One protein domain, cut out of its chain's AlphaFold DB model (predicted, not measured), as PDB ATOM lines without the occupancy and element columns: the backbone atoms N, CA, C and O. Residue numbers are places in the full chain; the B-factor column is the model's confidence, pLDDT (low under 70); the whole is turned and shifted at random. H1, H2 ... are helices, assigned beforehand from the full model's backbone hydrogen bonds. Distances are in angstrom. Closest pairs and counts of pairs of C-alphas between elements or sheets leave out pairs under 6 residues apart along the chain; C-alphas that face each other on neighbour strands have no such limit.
ATOM      1  N   PRO A 158     189.714 111.899  84.211       66.60
ATOM      2  CA  PRO A 158     188.391 111.387  83.886       66.60
ATOM      3  C   PRO A 158     188.376 109.872  84.027       66.60
ATOM      4  O   PRO A 158     189.159 109.143  83.410       66.60
ATOM      5  N   ARG A 159     187.517 109.381  84.919       67.60
ATOM      6  CA  ARG A 159     187.493 107.964  85.260       67.60
ATOM      7  C   ARG A 159     186.879 107.205  84.092       67.60
ATOM      8  O   ARG A 159     185.659 107.111  83.998       67.60
ATOM      9  N   ASP A 160     187.720 106.641  83.227       80.02
ATOM     10  CA  ASP A 160     187.254 105.811  82.120       80.02
ATOM     11  C   ASP A 160     186.358 104.683  82.662       80.02
ATOM     12  O   ASP A 160     186.775 103.790  83.417       80.02
ATOM     13  N   TRP A 161     185.075 104.761  82.306       79.67
ATOM     14  CA  TRP A 161     184.038 103.831  82.733       79.67
ATOM     15  C   TRP A 161     184.394 102.396  82.332       79.67
ATOM     16  O   TRP A 161     184.052 101.447  83.052       79.67
ATOM     17  N   MET A 162     185.116 102.226  81.220       77.33
ATOM     18  CA  MET A 162     185.523 100.936  80.688       77.33
ATOM     19  C   MET A 162     186.615 100.322  81.566       77.33
ATOM     20  O   MET A 162     186.452  99.188  82.035       77.33
ATOM     21  N   ASN A 163     187.644 101.092  81.926       80.47
ATOM     22  CA  ASN A 163     188.638 100.702  82.928       80.47
ATOM     23  C   ASN A 163     188.014 100.399  84.298       80.47
ATOM     24  O   ASN A 163     188.302  99.362  84.906       80.47
ATOM     25  N   MET A 164     187.074 101.223  84.769       81.71
ATOM     26  CA  MET A 164     186.369 100.970  86.032       81.71
ATOM     27  C   MET A 164     185.527  99.692  85.987       81.71
ATOM     28  O   MET A 164     185.451  98.946  86.974       81.71
ATOM     29  N   ARG A 165     184.916  99.387  84.839       83.56
ATOM     30  CA  ARG A 165     184.190  98.135  84.607       83.56
ATOM     31  C   ARG A 165     185.138  96.939  84.612       83.56
ATOM     32  O   ARG A 165     184.826  95.928  85.251       83.56
ATOM     33  N   GLN A 166     186.301  97.046  83.972       87.52
ATOM     34  CA  GLN A 166     187.327  96.002  83.987       87.52
ATOM     35  C   GLN A 166     187.860  95.751  85.403       87.52
ATOM     36  O   GLN A 166     187.896  94.598  85.846       87.52
ATOM     37  N   LEU A 167     188.176  96.807  86.157       84.74
ATOM     38  CA  LEU A 167     188.626  96.718  87.547       84.74
ATOM     39  C   LEU A 167     187.561  96.062  88.438       84.74
ATOM     40  O   LEU A 167     187.850  95.124  89.187       84.74
ATOM     41  N   ARG A 168     186.291  96.474  88.301       86.76
ATOM     42  CA  ARG A 168     185.156  95.839  88.994       86.76
ATOM     43  C   ARG A 168     185.031  94.355  88.646       86.76
ATOM     44  O   ARG A 168     184.795  93.538  89.540       86.76
ATOM     45  N   ASN A 169     185.218  93.984  87.381       88.12
ATOM     46  CA  ASN A 169     185.184  92.590  86.942       88.12
ATOM     47  C   ASN A 169     186.353  91.773  87.514       88.12
ATOM     48  O   ASN A 169     186.123  90.663  88.007       88.12
ATOM     49  N   ARG A 170     187.581  92.313  87.532       86.43
ATOM     50  CA  ARG A 170     188.754  91.673  88.165       86.43
ATOM     51  C   ARG A 170     188.525  91.465  89.664       86.43
ATOM     52  O   ARG A 170     188.680  90.346  90.155       86.43
ATOM     53  N   ASN A 171     188.019  92.478  90.366       85.44
ATOM     54  CA  ASN A 171     187.701  92.390  91.795       85.44
ATOM     55  C   ASN A 171     186.612  91.346  92.088       85.44
ATOM     56  O   ASN A 171     186.735  90.559  93.033       85.44
ATOM     57  N   ARG A 172     185.571  91.259  91.247       85.95
ATOM     58  CA  ARG A 172     184.545  90.205  91.348       85.95
ATOM     59  C   ARG A 172     185.131  88.807  91.137       85.95
ATOM     60  O   ARG A 172     184.789  87.900  91.898       85.95
ATOM     61  N   LYS A 173     186.020  88.621  90.152       86.90
ATOM     62  CA  LYS A 173     186.710  87.340  89.905       86.90
ATOM     63  C   LYS A 173     187.577  86.934  91.105       86.90
ATOM     64  O   LYS A 173     187.439  85.809  91.585       86.90
ATOM     65  N   ASN A 174     188.370  87.855  91.659       83.04
ATOM     66  CA  ASN A 174     189.214  87.599  92.835       83.04
ATOM     67  C   ASN A 174     188.387  87.249  94.080       83.04
ATOM     68  O   ASN A 174     188.692  86.282  94.780       83.04
ATOM     69  N   LYS A 175     187.275  87.958  94.322       83.27
ATOM     70  CA  LYS A 175     186.358  87.650  95.432       83.27
ATOM     71  C   LYS A 175     185.693  86.280  95.266       83.27
ATOM     72  O   LYS A 175     185.536  85.562  96.251       83.27
ATOM     73  N   ARG A 176     185.328  85.886  94.037       79.90
ATOM     74  CA  ARG A 176     184.801  84.541  93.740       79.90
ATOM     75  C   ARG A 176     185.843  83.448  93.979       79.90
ATOM     76  O   ARG A 176     185.481  82.427  94.552       79.90
ATOM     77  N   LYS A 177     187.108  83.660  93.593       75.65
ATOM     78  CA  LYS A 177     188.211  82.728  93.893       75.65
ATOM     79  C   LYS A 177     188.373  82.551  95.406       75.65
ATOM     80  O   LYS A 177     188.228  81.441  95.896       75.65
ATOM     81  N   ARG A 178     188.505  83.653  96.162       72.66
ATOM     82  CA  ARG A 178     188.574  83.622  97.639       72.66
ATOM     83  C   ARG A 178     187.381  82.911  98.283       72.66
ATOM     84  O   ARG A 178     187.555  82.175  99.245       72.66
ATOM     85  N   ARG A 179     186.165  83.098  97.758       72.72
ATOM     86  CA  ARG A 179     184.973  82.388  98.258       72.72
ATOM     87  C   ARG A 179     185.003  80.886  97.981       72.72
ATOM     88  O   ARG A 179     184.533  80.147  98.834       72.72
ATOM     89  N   ARG A 180     185.544  80.436  96.841       66.95
ATOM     90  CA  ARG A 180     185.721  78.997  96.575       66.95
ATOM     91  C   ARG A 180     186.662  78.363  97.596       66.95
ATOM     92  O   ARG A 180     186.293  77.353  98.178       66.95
ATOM     93  N   TYR A 181     187.774  79.031  97.908       64.47
ATOM     94  CA  TYR A 181     188.699  78.580  98.955       64.47
ATOM     95  C   TYR A 181     188.046  78.500 100.343       64.47
ATOM     96  O   TYR A 181     188.320  77.577 101.095       64.47
ATOM     97  N   ARG A 182     187.117  79.412 100.675       64.56
ATOM     98  CA  ARG A 182     186.392  79.359 101.960       64.56
ATOM     99  C   ARG A 182     185.271  78.320 102.008       64.56
ATOM    100  O   ARG A 182     184.960  77.853 103.094       64.56
ATOM    101  N   LYS A 183     184.632  77.989 100.878       65.67
ATOM    102  CA  LYS A 183     183.487  77.060 100.860       65.67
ATOM    103  C   LYS A 183     183.919  75.593 100.954       65.67
ATOM    104  O   LYS A 183     183.152  74.792 101.469       65.67
ATOM    105  N   ASN A 184     185.131  75.269 100.505       63.02
ATOM    106  CA  ASN A 184     185.617  73.891 100.518       63.02
ATOM    107  C   ASN A 184     186.465  73.541 101.748       63.02
ATOM    108  O   ASN A 184     186.842  72.384 101.859       63.02
ATOM    109  N   GLY A 185     186.738  74.487 102.661       63.24
ATOM    110  CA  GLY A 185     187.320  74.249 103.997       63.24
ATOM    111  C   GLY A 185     188.735  73.653 104.047       63.24
ATOM    112  O   GLY A 185     189.417  73.802 105.052       63.24
ATOM    113  N   PHE A 186     189.195  73.048 102.959       63.51
ATOM    114  CA  PHE A 186     190.481  72.405 102.800       63.51
ATOM    115  C   PHE A 186     191.245  73.115 101.691       63.51
ATOM    116  O   PHE A 186     190.738  73.312 100.581       63.51
ATOM    117  N   LEU A 187     192.476  73.505 102.015       66.54
ATOM    118  CA  LEU A 187     193.494  73.834 101.027       66.54
ATOM    119  C   LEU A 187     193.631  72.600 100.121       66.54
ATOM    120  O   LEU A 187     193.908  71.509 100.621       66.54
ATOM    121  N   THR A 188     193.363  72.725  98.817       68.25
ATOM    122  CA  THR A 188     193.575  71.577  97.919       68.25
ATOM    123  C   THR A 188     195.062  71.223  97.881       68.25
ATOM    124  O   THR A 188     195.904  72.084  98.122       68.25
ATOM    125  N   ARG A 189     195.416  69.966  97.575       67.08
ATOM    126  CA  ARG A 189     196.824  69.556  97.393       67.08
ATOM    127  C   ARG A 189     197.558  70.512  96.445       67.08
ATOM    128  O   ARG A 189     198.674  70.921  96.733       67.08
ATOM    129  N   ASP A 190     196.879  70.951  95.389       68.54
ATOM    130  CA  ASP A 190     197.377  71.956  94.449       68.54
ATOM    131  C   ASP A 190     197.614  73.326  95.089       68.54
ATOM    132  O   ASP A 190     198.531  74.032  94.685       68.54
ATOM    133  N   ASP A 191     196.795  73.727  96.061       66.36
ATOM    134  CA  ASP A 191     197.001  74.965  96.808       66.36
ATOM    135  C   ASP A 191     198.172  74.831  97.782       66.36
ATOM    136  O   ASP A 191     198.923  75.786  97.910       66.36
ATOM    137  N   ILE A 192     198.366  73.664  98.413       67.71
ATOM    138  CA  ILE A 192     199.528  73.381  99.274       67.71
ATOM    139  C   ILE A 192     200.813  73.451  98.441       67.71
ATOM    140  O   ILE A 192     201.714  74.209  98.787       67.71
ATOM    141  N   ILE A 193     200.840  72.759  97.296       65.99
ATOM    142  CA  ILE A 193     201.972  72.737  96.355       65.99
ATOM    143  C   ILE A 193     202.241  74.136  95.774       65.99
ATOM    144  O   ILE A 193     203.386  74.551  95.648       65.99
ATOM    145  N   LYS A 194     201.201  74.922  95.453       67.03
ATOM    146  CA  LYS A 194     201.370  76.311  94.974       67.03
ATOM    147  C   LYS A 194     201.697  77.306  96.088       67.03
ATOM    148  O   LYS A 194     202.157  78.407  95.791       67.03
ATOM    149  N   SER A 195     201.400  76.959  97.339       63.15
ATOM    150  CA  SER A 195     201.707  77.765  98.523       63.15
ATOM    151  C   SER A 195     203.066  77.455  99.126       63.15
ATOM    152  O   SER A 195     203.389  78.066 100.147       63.15
ATOM    153  N   GLU A 196     203.847  76.546  98.523       58.26
ATOM    154  CA  GLU A 196     205.219  76.319  98.955       58.26
ATOM    155  C   GLU A 196     205.904  77.675  99.139       58.26
ATOM    156  O   GLU A 196     205.780  78.554  98.269       58.26
ATOM    157  N   PRO A 197     206.529  77.894 100.311       53.90
ATOM    158  CA  PRO A 197     207.162  79.153 100.621       53.90
ATOM    159  C   PRO A 197     208.218  79.321  99.553       53.90
ATOM    160  O   PRO A 197     209.222  78.614  99.548       53.90
ATOM    161  N   SER A 198     207.954  80.203  98.595       53.55
ATOM    162  CA  SER A 198     208.953  80.543  97.605       53.55
ATOM    163  C   SER A 198     210.228  80.834  98.356       53.55
ATOM    164  O   SER A 198     210.221  81.727  99.212       53.55
ATOM    165  N   SER A 199     211.235  80.019  98.055       52.86
ATOM    166  CA  SER A 199     212.618  80.157  98.466       52.86
ATOM    167  C   SER A 199     212.915  81.629  98.741       52.86
ATOM    168  O   SER A 199     212.924  82.454  97.832       52.86
TER     169      SER A 199
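What this domain is: This is residues 158 to 199 of the 317 residues of an uncharacterized protein of Caenorhabditis elegans (UniProt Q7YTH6). The printed part is an L: the long helix H1 makes the long arm, and after a turn at residues 184 to 188 the short helix H2 and the tail, residues 195 to 199, make the shorter arm. Residues 158 to 180, of which 161 to 180 belong to H1, stand free. The 42 printed residues hold H1, then H2, and no named strand; the class is all helix. The whole is extended, with a radius of gyration of the C-alphas of 15.2 A, and only just flat, spanning 43 by 29 by 10 A.

How they stand to each other: H1, residues 161 to 183, and H2, residues 189 to 194, are apart, with no C-alpha of the one within 8 A of the other. A tight link of 5 residues joins them. In H1 and H2 every O i to N i+4 pair is within hydrogen-bond range.

Where its parts are: H1 begins at C-alpha 161 (184.038, 103.831, 82.733) and measures 32.3 A from first to last C-alpha. H2 measures 8.5 A and ends at C-alpha 194 (201.370, 76.311, 94.974).

The domain as a whole: The two C-alphas farthest apart, of Pro 158 and Arg 189, are 44.8 A apart. The printed part has no cut. Confidence is under 70 at residues 158 to 159 and 180 to 199; the mean pLDDT of the printed part is 72.5.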